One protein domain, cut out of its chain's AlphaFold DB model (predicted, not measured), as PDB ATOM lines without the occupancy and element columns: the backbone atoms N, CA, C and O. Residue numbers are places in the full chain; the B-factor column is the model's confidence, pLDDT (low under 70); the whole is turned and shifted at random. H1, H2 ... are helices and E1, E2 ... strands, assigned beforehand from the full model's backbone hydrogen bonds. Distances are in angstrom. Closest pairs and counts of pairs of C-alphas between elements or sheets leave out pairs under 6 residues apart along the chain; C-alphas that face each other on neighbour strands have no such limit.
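AT A GLANCE: This is residues 2 to 129 of the 134 residues of an uncharacterized protein of Flavobacterium sp. TAB 87 (UniProt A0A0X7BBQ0). One long, twisted sheet of five strands, E1 E4 E5 E6 E7, curls partway round and makes the main part of the body, and a small separate hairpin of E2 and E3 lies beyond one end of it and adds to the length; helix H1 sits crosswise near the other end, its residues 2 to 11 sticking out. The 128 printed residues hold one named helix and then seven named strands, H1 E1 E2 E3 E4 E5 E6 E7, and the class is mostly strand. The large sheet runs E1 E4 E5 E6 E7, antiparallel throughout. The whole is only just loose, close to extended, with a radius of gyration of the C-alphas of 20.7 A and spans of 67 by 35 by 24 A.

IN THESE COORDINATES: Find C-alpha 67 at (93.611, -2.884, -18.103); from there E4, residues 67 to 79, runs 34.9 A. E5, residues 82 to 94, covers 35.9 A, E6, residues 97 to 110, 37.5 A, and E7, residues 118 to 128, 30.7 A, ending at (97.233, -9.173, -5.740). E1 is residues 26 to 35, 27.7 A; E2 is 41 to 47 and E3 is 53 to 60. H1, residues 2 to 15, spans 20.2 A from (140.318, 6.060, -4.688).

HOW THE PARTS SIT: E4 to E7 form a meander, each strand the antiparallel neighbour of the one before. Look at N 70 and O 90, 2.8 A, for E4 and E5; N 87 and O 104, 2.8 A, for E5 and E6; N 107 and O 121, 2.8 A, for E6 and E7. Edge strand E1 is antiparallel to E4, with N 31 and O 71 at 2.8 A. E6 bends by 59 degrees at residue 104. In the hairpin E2 and E3, N 44 and O 56 are 3.0 A apart; E3 and E4 are apart. H1 only grazes the sheet, with residues 12 to 15; every O i to N i+4 pair in it is within hydrogen-bond range.

THE WHOLE: The C-alphas of Lys 2 and Asp 50, the two farthest apart, are 68.5 A from each other. The printed part has no cut, and no link is long. Expect low confidence, pLDDT under 70, at residues 14 to 23, 38 to 49, 51 to 64, 96 and 115.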
ATOM      1  N   LYS A   2     140.002   4.606  -4.608       77.00
ATOM      2  CA  LYS A   2     140.318   6.060  -4.688       77.00
ATOM      3  C   LYS A   2     139.696   6.787  -5.899       77.00
ATOM      4  O   LYS A   2     139.137   7.867  -5.747       77.00
ATOM      5  N   ARG A   3     139.701   6.154  -7.081       81.69
ATOM      6  CA  ARG A   3     139.089   6.701  -8.312       81.69
ATOM      7  C   ARG A   3     137.558   6.779  -8.260       81.69
ATOM      8  O   ARG A   3     136.985   7.720  -8.786       81.69
ATOM      9  N   GLN A   4     136.896   5.807  -7.628       85.88
ATOM     10  CA  GLN A   4     135.431   5.783  -7.508       85.88
ATOM     11  C   GLN A   4     134.946   6.889  -6.572       85.88
ATOM     12  O   GLN A   4     133.998   7.588  -6.902       85.88
ATOM     13  N   VAL A   5     135.644   7.094  -5.452       84.44
ATOM     14  CA  VAL A   5     135.344   8.181  -4.511       84.44
ATOM     15  C   VAL A   5     135.496   9.540  -5.192       84.44
ATOM     16  O   VAL A   5     134.601  10.369  -5.089       84.44
ATOM     17  N   LEU A   6     136.568   9.744  -5.966       85.00
ATOM     18  CA  LEU A   6     136.769  10.982  -6.723       85.00
ATOM     19  C   LEU A   6     135.628  11.241  -7.723       85.00
ATOM     20  O   LEU A   6     135.107  12.350  -7.783       85.00
ATOM     21  N   LEU A   7     135.210  10.215  -8.472       83.94
ATOM     22  CA  LEU A   7     134.096  10.324  -9.420       83.94
ATOM     23  C   LEU A   7     132.775  10.644  -8.714       83.94
ATOM     24  O   LEU A   7     132.027  11.491  -9.192       83.94
ATOM     25  N   ILE A   8     132.520  10.033  -7.555       82.69
ATOM     26  CA  ILE A   8     131.354  10.340  -6.719       82.69
ATOM     27  C   ILE A   8     131.404  11.798  -6.241       82.69
ATOM     28  O   ILE A   8     130.403  12.501  -6.334       82.69
ATOM     29  N   CYS A   9     132.558  12.300  -5.795       77.94
ATOM     30  CA  CYS A   9     132.706  13.692  -5.362       77.94
ATOM     31  C   CYS A   9     132.518  14.697  -6.513       77.94
ATOM     32  O   CYS A   9     131.843  15.713  -6.336       77.94
ATOM     33  N   ILE A  10     133.070  14.417  -7.699       80.19
ATOM     34  CA  ILE A  10     132.870  15.243  -8.904       80.19
ATOM     35  C   ILE A  10     131.392  15.237  -9.309       80.19
ATOM     36  O   ILE A  10     130.828  16.281  -9.632       80.19
ATOM     37  N   PHE A  11     130.740  14.079  -9.231       77.31
ATOM     38  CA  PHE A  11     129.316  13.949  -9.514       77.31
ATOM     39  C   PHE A  11     128.468  14.760  -8.522       77.31
ATOM     40  O   PHE A  11     127.678  15.607  -8.931       77.31
ATOM     41  N   ILE A  12     128.686  14.593  -7.216       75.56
ATOM     42  CA  ILE A  12     127.955  15.327  -6.170       75.56
ATOM     43  C   ILE A  12     128.170  16.839  -6.294       75.56
ATOM     44  O   ILE A  12     127.224  17.600  -6.115       75.56
ATOM     45  N   SER A  13     129.382  17.297  -6.614       70.38
ATOM     46  CA  SER A  13     129.670  18.731  -6.770       70.38
ATOM     47  C   SER A  13     129.064  19.331  -8.041       70.38
ATOM     48  O   SER A  13     128.561  20.452  -7.995       70.38
ATOM     49  N   SER A  14     129.029  18.582  -9.146       68.31
ATOM     50  CA  SER A  14     128.452  19.039 -10.421       68.31
ATOM     51  C   SER A  14     126.919  19.059 -10.410       68.31
ATOM     52  O   SER A  14     126.302  19.892 -11.072       68.31
ATOM     53  N   PHE A  15     126.293  18.160  -9.642       64.75
ATOM     54  CA  PHE A  15     124.832  18.043  -9.525       64.75
ATOM     55  C   PHE A  15     124.268  18.625  -8.218       64.75
ATOM     56  O   PHE A  15     123.050  18.724  -8.044       64.75
ATOM     57  N   GLY A  16     125.141  19.055  -7.310       61.41
ATOM     58  CA  GLY A  16     124.785  19.618  -6.016       61.41
ATOM     59  C   GLY A  16     123.869  20.836  -6.118       61.41
ATOM     60  O   GLY A  16     123.895  21.625  -7.069       61.41
ATOM     61  N   TYR A  17     123.043  21.023  -5.093       60.97
ATOM     62  CA  TYR A  17     122.224  22.218  -4.960       60.97
ATOM     63  C   TYR A  17     123.083  23.447  -4.662       60.97
ATOM     64  O   TYR A  17     123.238  23.853  -3.516       60.97
ATOM     65  N   GLY A  18     123.580  24.108  -5.705       50.19
ATOM     66  CA  GLY A  18     123.898  25.533  -5.626       50.19
ATOM     67  C   GLY A  18     122.610  26.313  -5.345       50.19
ATOM     68  O   GLY A  18     121.880  26.607  -6.288       50.19
ATOM     69  N   GLN A  19     122.302  26.503  -4.060       46.69
ATOM     70  CA  GLN A  19     121.305  27.387  -3.438       46.69
ATOM     71  C   GLN A  19     120.294  28.054  -4.392       46.69
ATOM     72  O   GLN A  19     120.323  29.267  -4.576       46.69
ATOM     73  N   ASN A  20     119.364  27.292  -4.976       52.22
ATOM     74  CA  ASN A  20     118.252  27.883  -5.723       52.22
ATOM     75  C   ASN A  20     116.954  27.635  -4.948       52.22
ATOM     76  O   ASN A  20     116.423  26.527  -4.944       52.22
ATOM     77  N   LYS A  21     116.485  28.666  -4.233       54.28
ATOM     78  CA  LYS A  21     115.347  28.624  -3.289       54.28
ATOM     79  C   LYS A  21     113.978  28.372  -3.948       54.28
ATOM     80  O   LYS A  21     112.993  28.256  -3.230       54.28
ATOM     81  N   LYS A  22     113.903  28.306  -5.281       59.31
ATOM     82  CA  LYS A  22     112.643  28.153  -6.030       59.31
ATOM     83  C   LYS A  22     112.192  26.709  -6.264       59.31
ATOM     84  O   LYS A  22     111.041  26.517  -6.625       59.31
ATOM     85  N   VAL A  23     113.056  25.710  -6.072       63.28
ATOM     86  CA  VAL A  23     112.697  24.309  -6.350       63.28
ATOM     87  C   VAL A  23     112.126  23.665  -5.089       63.28
ATOM     88  O   VAL A  23     112.848  23.474  -4.104       63.28
ATOM     89  N   THR A  24     110.838  23.319  -5.107       72.38
ATOM     90  CA  THR A  24     110.214  22.524  -4.042       72.38
ATOM     91  C   THR A  24     110.871  21.147  -4.020       72.38
ATOM     92  O   THR A  24     110.863  20.422  -5.010       72.38
ATOM     93  N   LYS A  25     111.487  20.783  -2.890       85.75
ATOM     94  CA  LYS A  25     112.230  19.517  -2.779       85.75
ATOM     95  C   LYS A  25     111.334  18.288  -2.886       85.75
ATOM     96  O   LYS A  25     111.808  17.245  -3.319       85.75
ATOM     97  N   TRP A  26     110.082  18.416  -2.460       90.56
ATOM     98  CA  TRP A  26     109.074  17.370  -2.516       90.56
ATOM     99  C   TRP A  26     108.034  17.724  -3.567       90.56
ATOM    100  O   TRP A  26     107.560  18.857  -3.607       90.56
ATOM    101  N   TYR A  27     107.669  16.753  -4.388       90.00
ATOM    102  CA  TYR A  27     106.598  16.896  -5.364       90.00
ATOM    103  C   TYR A  27     105.926  15.545  -5.585       90.00
ATOM    104  O   TYR A  27     106.493  14.492  -5.278       90.00
ATOM    105  N   SER A  28     104.707  15.569  -6.103       92.75
ATOM    106  CA  SER A  28     103.952  14.358  -6.374       92.75
ATOM    107  C   SER A  28     103.248  14.415  -7.712       92.75
ATOM    108  O   SER A  28     102.860  15.487  -8.173       92.75
ATOM    109  N   ASN A  29     103.092  13.241  -8.319       91.44
ATOM    110  CA  ASN A  29     102.411  13.080  -9.595       91.44
ATOM    111  C   ASN A  29     101.339  12.002  -9.447       91.44
ATOM    112  O   ASN A  29     101.582  10.988  -8.791       91.44
ATOM    113  N   ALA A  30     100.194  12.216 -10.087       94.44
ATOM    114  CA  ALA A  30      99.155  11.214 -10.274       94.44
ATOM    115  C   ALA A  30      98.976  10.976 -11.776       94.44
ATOM    116  O   ALA A  30      98.898  11.931 -12.550       94.44
ATOM    117  N   GLU A  31      98.932   9.713 -12.174       93.00
ATOM    118  CA  GLU A  31      98.926   9.261 -13.560       93.00
ATOM    119  C   GLU A  31      97.797   8.240 -13.739       93.00
ATOM    120  O   GLU A  31      97.523   7.439 -12.843       93.00
ATOM    121  N   ILE A  32      97.105   8.309 -14.878       95.12
ATOM    122  CA  ILE A  32      96.102   7.321 -15.280       95.12
ATOM    123  C   ILE A  32      96.751   6.437 -16.333       95.12
ATOM    124  O   ILE A  32      97.199   6.933 -17.368       95.12
ATOM    125  N   ASP A  33      96.743   5.136 -16.085       91.00
ATOM    126  CA  ASP A  33      97.421   4.163 -16.923       91.00
ATOM    127  C   ASP A  33      96.422   3.399 -17.785       91.00
ATOM    128  O   ASP A  33      95.386   2.925 -17.310       91.00
ATOM    129  N   VAL A  34      96.773   3.222 -19.057       91.19
ATOM    130  CA  VAL A  34      96.128   2.263 -19.955       91.19
ATOM    131  C   VAL A  34      97.146   1.174 -20.252       91.19
ATOM    132  O   VAL A  34      98.182   1.424 -20.864       91.19
ATOM    133  N   ILE A  35      96.858  -0.041 -19.798       87.44
ATOM    134  CA  ILE A  35      97.806  -1.153 -19.795       87.44
ATOM    135  C   ILE A  35      97.398  -2.147 -20.880       87.44
ATOM    136  O   ILE A  35      96.323  -2.751 -20.827       87.44
ATOM    137  N   ILE A  36      98.272  -2.323 -21.871       85.38
ATOM    138  CA  ILE A  36      98.099  -3.283 -22.964       85.38
ATOM    139  C   ILE A  36      99.104  -4.414 -22.766       85.38
ATOM    140  O   ILE A  36     100.315  -4.215 -22.845       85.38
ATOM    141  N   HIS A  37      98.598  -5.616 -22.518       74.50
ATOM    142  CA  HIS A  37      99.421  -6.807 -22.331       74.50
ATOM    143  C   HIS A  37      99.854  -7.357 -23.685       74.50
ATOM    144  O   HIS A  37      99.009  -7.563 -24.546       74.50
ATOM    145  N   ASN A  38     101.148  -7.622 -23.878       64.56
ATOM    146  CA  ASN A  38     101.624  -8.281 -25.099       64.56
ATOM    147  C   ASN A  38     101.444  -9.805 -24.996       64.56
ATOM    148  O   ASN A  38     100.786 -10.402 -25.842       64.56
ATOM    149  N   LYS A  39     101.977 -10.415 -23.925       60.97
ATOM    150  CA  LYS A  39     101.727 -11.796 -23.482       60.97
ATOM    151  C   LYS A  39     102.093 -11.904 -22.006       60.97
ATOM    152  O   LYS A  39     103.263 -11.743 -21.667       60.97
ATOM    153  N   THR A  40     101.125 -12.207 -21.156       61.06
ATOM    154  CA  THR A  40     101.390 -12.556 -19.759       61.06
ATOM    155  C   THR A  40     100.600 -13.811 -19.464       61.06
ATOM    156  O   THR A  40      99.378 -13.804 -19.590       61.06
ATOM    157  N   LYS A  41     101.313 -14.875 -19.101       64.25
ATOM    158  CA  LYS A  41     100.714 -16.088 -18.564       64.25
ATOM    159  C   LYS A  41     100.439 -15.856 -17.090       64.25
ATOM    160  O   LYS A  41     101.365 -15.533 -16.343       64.25
ATOM    161  N   TYR A  42      99.184 -15.983 -16.690       62.75
ATOM    162  CA  TYR A  42      98.774 -15.850 -15.304       62.75
ATOM    163  C   TYR A  42      98.190 -17.170 -14.823       62.75
ATOM    164  O   TYR A  42      97.332 -17.759 -15.474       62.75
ATOM    165  N   SER A  43      98.695 -17.651 -13.692       62.28
ATOM    166  CA  SER A  43      98.122 -18.810 -13.016       62.28
ATOM    167  C   SER A  43      97.293 -18.295 -11.853       62.28
ATOM    168  O   SER A  43      97.810 -17.557 -11.014       62.28
ATOM    169  N   TYR A  44      96.012 -18.640 -11.833       63.91
ATOM    170  CA  TYR A  44      95.080 -18.214 -10.798       63.91
ATOM    171  C   TYR A  44      94.129 -19.358 -10.458       63.91
ATOM    172  O   TYR A  44      93.897 -20.272 -11.252       63.91
ATOM    173  N   SER A  45      93.573 -19.321  -9.255       55.84
ATOM    174  CA  SER A  45      92.494 -20.216  -8.854       55.84
ATOM    175  C   SER A  45      91.204 -19.437  -8.645       55.84
ATOM    176  O   SER A  45      91.230 -18.240  -8.406       55.84
ATOM    177  N   TYR A  46      90.056 -20.073  -8.801       65.62
ATOM    178  CA  TYR A  46      88.772 -19.462  -8.471       65.62
ATOM    179  C   TYR A  46      87.802 -20.540  -8.002       65.62
ATOM    180  O   TYR A  46      87.952 -21.718  -8.338       65.62
ATOM    181  N   PHE A  47      86.807 -20.139  -7.217       61.66
ATOM    182  CA  PHE A  47      85.716 -21.023  -6.828       61.66
ATOM    183  C   PHE A  47      84.598 -20.937  -7.865       61.66
ATOM    184  O   PHE A  47      84.094 -19.852  -8.161       61.66
ATOM    185  N   GLY A  48      84.249 -22.081  -8.451       60.88
ATOM    186  CA  GLY A  48      83.097 -22.208  -9.334       60.88
ATOM    187  C   GLY A  48      81.781 -22.066  -8.567       60.88
ATOM    188  O   GLY A  48      81.734 -22.128  -7.338       60.88
ATOM    189  N   THR A  49      80.674 -21.911  -9.295       66.81
ATOM    190  CA  THR A  49      79.311 -21.877  -8.721       66.81
ATOM    191  C   THR A  49      78.938 -23.188  -8.009       66.81
ATOM    192  O   THR A  49      77.978 -23.235  -7.247       66.81
ATOM    193  N   ASP A  50      79.713 -24.246  -8.236       72.88
ATOM    194  CA  ASP A  50      79.625 -25.559  -7.603       72.88
ATOM    195  C   ASP A  50      80.488 -25.693  -6.330       72.88
ATOM    196  O   ASP A  50      80.624 -26.792  -5.792       72.88
ATOM    197  N   ASN A  51      81.064 -24.591  -5.828       66.94
ATOM    198  CA  ASN A  51      82.000 -24.566  -4.698       66.94
ATOM    199  C   ASN A  51      83.289 -25.380  -4.920       66.94
ATOM    200  O   ASN A  51      84.034 -25.630  -3.966       66.94
ATOM    201  N   THR A  52      83.599 -25.779  -6.157       65.62
ATOM    202  CA  THR A  52      84.860 -26.455  -6.459       65.62
ATOM    203  C   THR A  52      85.954 -25.441  -6.784       65.62
ATOM    204  O   THR A  52      85.730 -24.416  -7.431       65.62
ATOM    205  N   LYS A  53      87.165 -25.698  -6.274       60.41
ATOM    206  CA  LYS A  53      88.340 -24.872  -6.561       60.41
ATOM    207  C   LYS A  53      88.885 -25.265  -7.930       60.41
ATOM    208  O   LYS A  53      89.500 -26.322  -8.072       60.41
ATOM    209  N   HIS A  54      88.701 -24.404  -8.919       63.91
ATOM    210  CA  HIS A  54      89.348 -24.537 -10.215       63.91
ATOM    211  C   HIS A  54      90.710 -23.852 -10.161       63.91
ATOM    212  O   HIS A  54      90.830 -22.733  -9.667       63.91
ATOM    213  N   ILE A  55      91.745 -24.531 -10.648       64.06
ATOM    214  CA  ILE A  55      93.096 -23.984 -10.764       64.06
ATOM    215  C   ILE A  55      93.399 -23.893 -12.252       64.06
ATOM    216  O   ILE A  55      93.444 -24.920 -12.931       64.06
ATOM    217  N   ILE A  56      93.573 -22.675 -12.752       63.50
ATOM    218  CA  ILE A  56      93.986 -22.423 -14.126       63.50
ATOM    219  C   ILE A  56      95.470 -22.079 -14.111       63.50
ATOM    220  O   ILE A  56      95.917 -21.174 -13.406       63.50
ATOM    221  N   TRP A  57      96.227 -22.832 -14.898       57.94
ATOM    222  CA  TRP A  57      97.646 -22.613 -15.120       57.94
ATOM    223  C   TRP A  57      97.837 -21.960 -16.483       57.94
ATOM    224  O   TRP A  57      97.209 -22.379 -17.454       57.94
ATOM    225  N   ASP A  58      98.743 -20.987 -16.555       59.09
ATOM    226  CA  ASP A  58      99.199 -20.396 -17.816       59.09
ATOM    227  C   ASP A  58      98.096 -19.778 -18.702       59.09
ATOM    228  O   ASP A  58      98.172 -19.865 -19.929       59.09
ATOM    229  N   GLU A  59      97.084 -19.120 -18.125       62.84
ATOM    230  CA  GLU A  59      96.105 -18.406 -18.953       62.84
ATOM    231  C   GLU A  59      96.715 -17.121 -19.516       62.84
ATOM    232  O   GLU A  59      97.273 -16.297 -18.785       62.84
ATOM    233  N   ASP A  60      96.612 -16.951 -20.832       62.31
ATOM    234  CA  ASP A  60      97.061 -15.741 -21.506       62.31
ATOM    235  C   ASP A  60      96.093 -14.586 -21.207       62.31
ATOM    236  O   ASP A  60      94.901 -14.651 -21.522       62.31
ATOM    237  N   LEU A  61      96.619 -13.479 -20.672       61.47
ATOM    238  CA  LEU A  61      95.872 -12.223 -20.621       61.47
ATOM    239  C   LEU A  61      95.415 -11.842 -22.031       61.47
ATOM    240  O   LEU A  61      96.215 -11.752 -22.968       61.47
ATOM    241  N   ASN A  62      94.118 -11.579 -22.187       63.47
ATOM    242  CA  ASN A  62      93.576 -11.216 -23.485       63.47
ATOM    243  C   ASN A  62      94.057  -9.813 -23.884       63.47
ATOM    244  O   ASN A  62      93.544  -8.805 -23.399       63.47
ATOM    245  N   VAL A  63      94.991  -9.760 -24.836       61.38
ATOM    246  CA  VAL A  63      95.573  -8.541 -25.434       61.38
ATOM    247  C   VAL A  63      94.507  -7.539 -25.909       61.38
ATOM    248  O   VAL A  63      94.758  -6.338 -25.970       61.38
ATOM    249  N   LYS A  64      93.292  -8.009 -26.231       64.19
ATOM    250  CA  LYS A  64      92.190  -7.171 -26.729       64.19
ATOM    251  C   LYS A  64      91.434  -6.407 -25.638       64.19
ATOM    252  O   LYS A  64      90.613  -5.559 -25.978       64.19
ATOM    253  N   LYS A  65      91.664  -6.700 -24.353       75.50
ATOM    254  CA  LYS A  65      91.024  -5.993 -23.235       75.50
ATOM    255  C   LYS A  65      92.080  -5.233 -22.429       75.50
ATOM    256  O   LYS A  65      92.769  -5.854 -21.618       75.50
ATOM    257  N   PRO A  66      92.222  -3.911 -22.636       81.94
ATOM    258  CA  PRO A  66      93.175  -3.121 -21.873       81.94
ATOM    259  C   PRO A  66      92.790  -3.134 -20.393       81.94
ATOM    260  O   PRO A  66      91.603  -3.124 -20.057       81.94
ATOM    261  N   ALA A  67      93.787  -3.163 -19.520       86.88
ATOM    262  CA  ALA A  67      93.611  -2.884 -18.103       86.88
ATOM    263  C   ALA A  67      93.752  -1.379 -17.855       86.88
ATOM    264  O   ALA A  67      94.330  -0.653 -18.667       86.88
ATOM    265  N   ILE A  68      93.199  -0.916 -16.741       92.38
ATOM    266  CA  ILE A  68      93.299   0.482 -16.322       92.38
ATOM    267  C   ILE A  68      94.017   0.565 -14.986       92.38
ATOM    268  O   ILE A  68      93.854  -0.307 -14.130       92.38
ATOM    269  N   GLY A  69      94.805   1.614 -14.808       93.19
ATOM    270  CA  GLY A  69      95.533   1.858 -13.577       93.19
ATOM    271  C   GLY A  69      95.446   3.305 -13.127       93.19
ATOM    272  O   GLY A  69      95.161   4.210 -13.911       93.19
ATOM    273  N   LEU A  70      95.682   3.503 -11.841       96.25
ATOM    274  CA  LEU A  70      95.955   4.798 -11.250       96.25
ATOM    275  C   LEU A  70      97.263   4.676 -10.482       96.25
ATOM    276  O   LEU A  70      97.345   3.899  -9.529       96.25
ATOM    277  N   THR A  71      98.251   5.470 -10.870       96.31
ATOM    278  CA  THR A  71      99.579   5.459 -10.265       96.31
ATOM    279  C   THR A  71      99.868   6.802  -9.622       96.31
ATOM    280  O   THR A  71      99.656   7.864 -10.201       96.31
ATOM    281  N   TYR A  72     100.361   6.763  -8.393       96.62
ATOM    282  CA  TYR A  72     100.793   7.923  -7.635       96.62
ATOM    283  C   TYR A  72     102.279   7.800  -7.317       96.62
ATOM    284  O   TYR A  72     102.747   6.754  -6.865       96.62
ATOM    285  N   SER A  73     103.026   8.883  -7.515       95.81
ATOM    286  CA  SER A  73     104.424   8.957  -7.101       95.81
ATOM    287  C   SER A  73     104.653  10.118  -6.149       95.81
ATOM    288  O   SER A  73     104.202  11.236  -6.394       95.81
ATOM    289  N   TYR A  74     105.400   9.853  -5.080       96.19
ATOM    290  CA  TYR A  74     105.872  10.863  -4.142       96.19
ATOM    291  C   TYR A  74     107.390  10.954  -4.239       96.19
ATOM    292  O   TYR A  74     108.102   9.978  -3.996       96.19
ATOM    293  N   ASN A  75     107.885  12.119  -4.638       94.44
ATOM    294  CA  ASN A  75     109.237  12.284  -5.140       94.44
ATOM    295  C   ASN A  75     110.002  13.334  -4.334       94.44
ATOM    296  O   ASN A  75     109.473  14.387  -3.978       94.44
ATOM    297  N   TYR A  76     111.280  13.052  -4.103       92.38
ATOM    298  CA  TYR A  76     112.253  13.960  -3.522       92.38
ATOM    299  C   TYR A  76     113.328  14.297  -4.546       92.38
ATOM    300  O   TYR A  76     113.916  13.410  -5.172       92.38
ATOM    301  N   MET A  77     113.635  15.573  -4.708       90.62
ATOM    302  CA  MET A  77     114.755  16.006  -5.529       90.62
ATOM    303  C   MET A  77     116.064  15.832  -4.724       90.62
ATOM    304  O   MET A  77     116.362  16.613  -3.816       90.62
ATOM    305  N   LEU A  78     116.876  14.817  -5.045       88.38
ATOM    306  CA  LEU A  78     118.202  14.592  -4.431       88.38
ATOM    307  C   LEU A  78     119.239  15.617  -4.882       88.38
ATOM    308  O   LEU A  78     120.112  16.012  -4.112       88.38
ATOM    309  N   PHE A  79     119.129  16.035  -6.136       85.44
ATOM    310  CA  PHE A  79     119.993  16.997  -6.806       85.44
ATOM    311  C   PHE A  79     119.124  17.916  -7.659       85.44
ATOM    312  O   PHE A  79     117.956  17.619  -7.884       85.44
ATOM    313  N   LYS A  80     119.685  18.993  -8.221       80.75
ATOM    314  CA  LYS A  80     118.912  19.917  -9.080       80.75
ATOM    315  C   LYS A  80     118.209  19.234 -10.257       80.75
ATOM    316  O   LYS A  80     117.188  19.721 -10.721       80.75
ATOM    317  N   LYS A  81     118.788  18.134 -10.744       86.94
ATOM    318  CA  LYS A  81     118.344  17.402 -11.935       86.94
ATOM    319  C   LYS A  81     118.034  15.933 -11.675       86.94
ATOM    320  O   LYS A  81     117.716  15.225 -12.616       86.94
ATOM    321  N   LEU A  82     118.143  15.456 -10.436       89.81
ATOM    322  CA  LEU A  82     117.898  14.052 -10.109       89.81
ATOM    323  C   LEU A  82     116.918  13.956  -8.953       89.81
ATOM    324  O   LEU A  82     117.115  14.579  -7.906       89.81
ATOM    325  N   SER A  83     115.912  13.115  -9.127       92.25
ATOM    326  CA  SER A  83     114.919  12.804  -8.117       92.25
ATOM    327  C   SER A  83     114.832  11.309  -7.884       92.25
ATOM    328  O   SER A  83     115.000  10.524  -8.815       92.25
ATOM    329  N   ILE A  84     114.549  10.937  -6.642       95.62
ATOM    330  CA  ILE A  84     114.101   9.595  -6.282       95.62
ATOM    331  C   ILE A  84     112.727   9.697  -5.645       95.62
ATOM    332  O   ILE A  84     112.418  10.692  -4.990       95.62
ATOM    333  N   GLY A  85     111.916   8.668  -5.798       95.56
ATOM    334  CA  GLY A  85     110.584   8.644  -5.231       95.56
ATOM    335  C   GLY A  85     110.096   7.239  -4.969       95.56
ATOM    336  O   GLY A  85     110.702   6.253  -5.394       95.56
ATOM    337  N   LEU A  86     108.976   7.184  -4.267       97.31
ATOM    338  CA  LEU A  86     108.173   5.985  -4.117       97.31
ATOM    339  C   LEU A  86     107.013   6.048  -5.102       97.31
ATOM    340  O   LEU A  86     106.442   7.118  -5.325       97.31
ATOM    341  N   ILE A  87     106.677   4.896  -5.666       97.06
ATOM    342  CA  ILE A  87     105.480   4.683  -6.469       97.06
ATOM    343  C   ILE A  87     104.522   3.814  -5.664       97.06
ATOM    344  O   ILE A  87     104.930   2.823  -5.058       97.06
ATOM    345  N   SER A  88     103.248   4.172  -5.712       96.69
ATOM    346  CA  SER A  88     102.136   3.329  -5.304       96.69
ATOM    347  C   SER A  88     101.032   3.430  -6.345       96.69
ATOM    348  O   SER A  88     100.740   4.534  -6.796       96.69
ATOM    349  N   GLY A  89     100.377   2.332  -6.687       95.56
ATOM    350  CA  GLY A  89      99.309   2.351  -7.676       95.56
ATOM    351  C   GLY A  89      98.246   1.299  -7.425       95.56
ATOM    352  O   GLY A  89      98.406   0.395  -6.605       95.56
ATOM    353  N   TYR A  90      97.145   1.435  -8.144       95.38
ATOM    354  CA  TYR A  90      96.073   0.458  -8.218       95.38
ATOM    355  C   TYR A  90      95.840   0.112  -9.682       95.38
ATOM    356  O   TYR A  90      95.672   1.009 -10.503       95.38
ATOM    357  N   LYS A  91      95.794  -1.179 -10.002       92.56
ATOM    358  CA  LYS A  91      95.555  -1.683 -11.357       92.56
ATOM    359  C   LYS A  91      94.355  -2.618 -11.357       92.56
ATOM    360  O   LYS A  91      94.255  -3.510 -10.512       92.56
ATOM    361  N   LYS A  92      93.447  -2.416 -12.310       90.06
ATOM    362  CA  LYS A  92      92.281  -3.266 -12.556       90.06
ATOM    363  C   LYS A  92      92.448  -3.965 -13.895       90.06
ATOM    364  O   LYS A  92      92.436  -3.327 -14.950       90.06
ATOM    365  N   TYR A  93      92.581  -5.280 -13.828       85.75
ATOM    366  CA  TYR A  93      92.691  -6.155 -14.980       85.75
ATOM    367  C   TYR A  93      91.304  -6.669 -15.354       85.75
ATOM    368  O   TYR A  93      90.536  -7.066 -14.486       85.75
ATOM    369  N   ASN A  94      90.969  -6.614 -16.645       80.00
ATOM    370  CA  ASN A  94      89.613  -6.892 -17.130       80.00
ATOM    371  C   ASN A  94      89.397  -8.349 -17.572       80.00
ATOM    372  O   ASN A  94      88.251  -8.765 -17.744       80.00
ATOM    373  N   GLN A  95      90.465  -9.110 -17.834       72.19
ATOM    374  CA  GLN A  95      90.364 -10.530 -18.177       72.19
ATOM    375  C   GLN A  95      91.696 -11.276 -17.943       72.19
ATOM    376  O   GLN A  95      92.631 -11.050 -18.718       72.19
ATOM    377  N   PRO A  96      91.766 -12.179 -16.945       65.56
ATOM    378  CA  PRO A  96      90.748 -12.428 -15.920       65.56
ATOM    379  C   PRO A  96      90.531 -11.193 -15.028       65.56
ATOM    380  O   PRO A  96      91.360 -10.283 -15.004       65.56
ATOM    381  N   ASP A  97      89.372 -11.121 -14.370       80.50
ATOM    382  CA  ASP A  97      89.006  -9.964 -13.549       80.50
ATOM    383  C   ASP A  97      89.691 -10.025 -12.176       80.50
ATOM    384  O   ASP A  97      89.309 -10.815 -11.306       80.50
ATOM    385  N   PHE A  98      90.708  -9.186 -11.987       82.81
ATOM    386  CA  PHE A  98      91.424  -9.060 -10.721       82.81
ATOM    387  C   PHE A  98      92.011  -7.662 -10.528       82.81
ATOM    388  O   PHE A  98      92.160  -6.865 -11.457       82.81
ATOM    389  N   SER A  99      92.339  -7.355  -9.277       89.56
ATOM    390  CA  SER A  99      92.897  -6.069  -8.874       89.56
ATOM    391  C   SER A  99      94.246  -6.251  -8.201       89.56
ATOM    392  O   SER A  99      94.437  -7.180  -7.415       89.56
ATOM    393  N   MET A 100      95.164  -5.332  -8.474       90.94
ATOM    394  CA  MET A 100      96.505  -5.333  -7.904       90.94
ATOM    395  C   MET A 100      96.845  -3.981  -7.307       90.94
ATOM    396  O   MET A 100      96.474  -2.938  -7.844       90.94
ATOM    397  N   ALA A 101      97.579  -4.021  -6.201       93.50
ATOM    398  CA  ALA A 101      98.299  -2.874  -5.687       93.50
ATOM    399  C   ALA A 101      99.725  -2.906  -6.233       93.50
ATOM    400  O   ALA A 101     100.416  -3.917  -6.133       93.50
ATOM    401  N   GLU A 102     100.169  -1.794  -6.789       94.81
ATOM    402  CA  GLU A 102     101.544  -1.595  -7.217       94.81
ATOM    403  C   GLU A 102     102.301  -0.828  -6.138       94.81
ATOM    404  O   GLU A 102     101.787   0.142  -5.580       94.81
ATOM    405  N   ILE A 103     103.530  -1.242  -5.849       96.44
ATOM    406  CA  ILE A 103     104.442  -0.488  -4.993       96.44
ATOM    407  C   ILE A 103     105.866  -0.593  -5.522       96.44
ATOM    408  O   ILE A 103     106.304  -1.647  -5.983       96.44
ATOM    409  N   GLY A 104     106.621   0.495  -5.448       96.12
ATOM    410  CA  GLY A 104     108.003   0.480  -5.895       96.12
ATOM    411  C   GLY A 104     108.721   1.803  -5.747       96.12
ATOM    412  O   GLY A 104     108.317   2.679  -4.983       96.12
ATOM    413  N   GLY A 105     109.813   1.926  -6.490       96.94
ATOM    414  CA  GLY A 105     110.643   3.120  -6.534       96.94
ATOM    415  C   GLY A 105     110.732   3.702  -7.937       96.94
ATOM    416  O   GLY A 105     110.587   2.994  -8.934       96.94
ATOM    417  N   VAL A 106     111.021   4.997  -8.007       96.31
ATOM    418  CA  VAL A 106     111.283   5.713  -9.258       96.31
ATOM    419  C   VAL A 106     112.501   6.603  -9.125       96.31
ATOM    420  O   VAL A 106     112.732   7.214  -8.084       96.31
ATOM    421  N   VAL A 107     113.272   6.692 -10.200       96.12
ATOM    422  CA  VAL A 107     114.359   7.652 -10.360       96.12
ATOM    423  C   VAL A 107     114.061   8.496 -11.589       96.12
ATOM    424  O   VAL A 107     113.805   7.944 -12.658       96.12
ATOM    425  N   LYS A 108     114.099   9.825 -11.455       93.00
ATOM    426  CA  LYS A 108     113.856  10.773 -12.554       93.00
ATOM    427  C   LYS A 108     115.076  11.661 -12.773       93.00
ATOM    428  O   LYS A 108     115.650  12.163 -11.806       93.00
ATOM    429  N   PHE A 109     115.452  11.872 -14.030       91.81
ATOM    430  CA  PHE A 109     116.517  12.781 -14.441       91.81
ATOM    431  C   PHE A 109     115.968  13.878 -15.358       91.81
ATOM    432  O   PHE A 109     115.439  13.587 -16.428       91.81
ATOM    433  N   PHE A 110     116.123  15.134 -14.948       89.50
ATOM    434  CA  PHE A 110     115.613  16.321 -15.634       89.50
ATOM    435  C   PHE A 110     116.711  16.954 -16.492       89.50
ATOM    436  O   PHE A 110     117.794  17.265 -15.993       89.50
ATOM    437  N   PHE A 111     116.448  17.184 -17.781       84.81
ATOM    438  CA  PHE A 111     117.473  17.721 -18.686       84.81
ATOM    439  C   PHE A 111     117.712  19.216 -18.492       84.81
ATOM    440  O   PHE A 111     118.863  19.668 -18.512       84.81
ATOM    441  N   VAL A 112     116.636  19.975 -18.291       78.19
ATOM    442  CA  VAL A 112     116.668  21.438 -18.195       78.19
ATOM    443  C   VAL A 112     116.304  21.849 -16.772       78.19
ATOM    444  O   VAL A 112     117.210  22.002 -15.951       78.19
ATOM    445  N   ASP A 113     115.003  21.891 -16.478       73.25
ATOM    446  CA  ASP A 113     114.421  22.247 -15.184       73.25
ATOM    447  C   ASP A 113     113.391  21.193 -14.754       73.25
ATOM    448  O   ASP A 113     113.007  20.332 -15.552       73.25
ATOM    449  N   THR A 114     112.930  21.271 -13.504       70.75
ATOM    450  CA  THR A 114     111.989  20.308 -12.902       70.75
ATOM    451  C   THR A 114     110.624  20.245 -13.580       70.75
ATOM    452  O   THR A 114     109.938  19.239 -13.453       70.75
ATOM    453  N   ASP A 115     110.257  21.283 -14.330       69.69
ATOM    454  CA  ASP A 115     108.918  21.432 -14.915       69.69
ATOM    455  C   ASP A 115     108.902  21.112 -16.422       69.69
ATOM    456  O   ASP A 115     107.888  21.282 -17.093       69.69
ATOM    457  N   ASN A 116     110.044  20.682 -16.968       77.06
ATOM    458  CA  ASN A 116     110.244  20.447 -18.395       77.06
ATOM    459  C   ASN A 116     110.379  18.939 -18.691       77.06
ATOM    460  O   ASN A 116     109.638  18.100 -18.187       77.06
ATOM    461  N   VAL A 117     111.339  18.589 -19.547       85.50
ATOM    462  CA  VAL A 117     111.574  17.233 -20.032       85.50
ATOM    463  C   VAL A 117     112.442  16.460 -19.047       85.50
ATOM    464  O   VAL A 117     113.529  16.908 -18.656       85.50
ATOM    465  N   PHE A 118     111.993  15.256 -18.713       90.12
ATOM    466  CA  PHE A 118     112.742  14.293 -17.921       90.12
ATOM    467  C   PHE A 118     112.643  12.893 -18.520       90.12
ATOM    468  O   PHE A 118     111.700  12.566 -19.238       90.12
ATOM    469  N   VAL A 119     113.624  12.059 -18.191       94.06
ATOM    470  CA  VAL A 119     113.510  10.604 -18.312       94.06
ATOM    471  C   VAL A 119     113.362  10.002 -16.930       94.06
ATOM    472  O   VAL A 119     113.868  10.552 -15.948       94.06
ATOM    473  N   TYR A 120     112.687   8.865 -16.843       93.75
ATOM    474  CA  TYR A 120     112.557   8.142 -15.592       93.75
ATOM    475  C   TYR A 120     112.734   6.644 -15.787       93.75
ATOM    476  O   TYR A 120     112.535   6.105 -16.873       93.75
ATOM    477  N   CYS A 121     113.133   5.993 -14.705       96.00
ATOM    478  CA  CYS A 121     113.170   4.550 -14.571       96.00
ATOM    479  C   CYS A 121     112.442   4.189 -13.280       96.00
ATOM    480  O   CYS A 121     112.704   4.791 -12.235       96.00
ATOM    481  N   SER A 122     111.526   3.230 -13.355       94.31
ATOM    482  CA  SER A 122     110.794   2.706 -12.209       94.31
ATOM    483  C   SER A 122     111.047   1.215 -12.050       94.31
ATOM    484  O   SER A 122     111.209   0.484 -13.026       94.31
ATOM    485  N   LEU A 123     111.070   0.773 -10.798       95.56
ATOM    486  CA  LEU A 123     111.071  -0.634 -10.434       95.56
ATOM    487  C   LEU A 123     109.924  -0.851  -9.459       95.56
ATOM    488  O   LEU A 123     109.948  -0.319  -8.346       95.56
ATOM    489  N   THR A 124     108.925  -1.610  -9.889       93.12
ATOM    490  CA  THR A 124     107.689  -1.830  -9.143       93.12
ATOM    491  C   THR A 124     107.376  -3.314  -9.030       93.12
ATOM    492  O   THR A 124     107.780  -4.123  -9.863       93.12
ATOM    493  N   ASN A 125     106.691  -3.666  -7.947       91.50
ATOM    494  CA  ASN A 125     106.119  -4.983  -7.726       91.50
ATOM    495  C   ASN A 125     104.605  -4.843  -7.605       91.50
ATOM    496  O   ASN A 125     104.109  -3.884  -7.010       91.50
ATOM    497  N   GLU A 126     103.887  -5.828  -8.133       89.94
ATOM    498  CA  GLU A 126     102.435  -5.894  -8.063       89.94
ATOM    499  C   GLU A 126     102.013  -6.987  -7.085       89.94
ATOM    500  O   GLU A 126     102.487  -8.122  -7.139       89.94
ATOM    501  N   ILE A 127     101.131  -6.623  -6.162       89.25
ATOM    502  CA  ILE A 127     100.603  -7.492  -5.120       89.25
ATOM    503  C   ILE A 127      99.110  -7.653  -5.385       89.25
ATOM    504  O   ILE A 127      98.372  -6.666  -5.437       89.25
ATOM    505  N   SER A 128      98.655  -8.895  -5.543       87.19
ATOM    506  CA  SER A 128      97.233  -9.173  -5.740       87.19
ATOM    507  C   SER A 128      96.412  -8.768  -4.516       87.19
ATOM    508  O   SER A 128      96.743  -9.113  -3.379       87.19
ATOM    509  N   LEU A 129      95.321  -8.042  -4.757       85.44
ATOM    510  CA  LEU A 129      94.337  -7.688  -3.733       85.44
ATOM    511  C   LEU A 129      93.255  -8.765  -3.583       85.44
ATOM    512  O   LEU A 129      92.645  -8.874  -2.520       85.44
TER     513      LEU A 129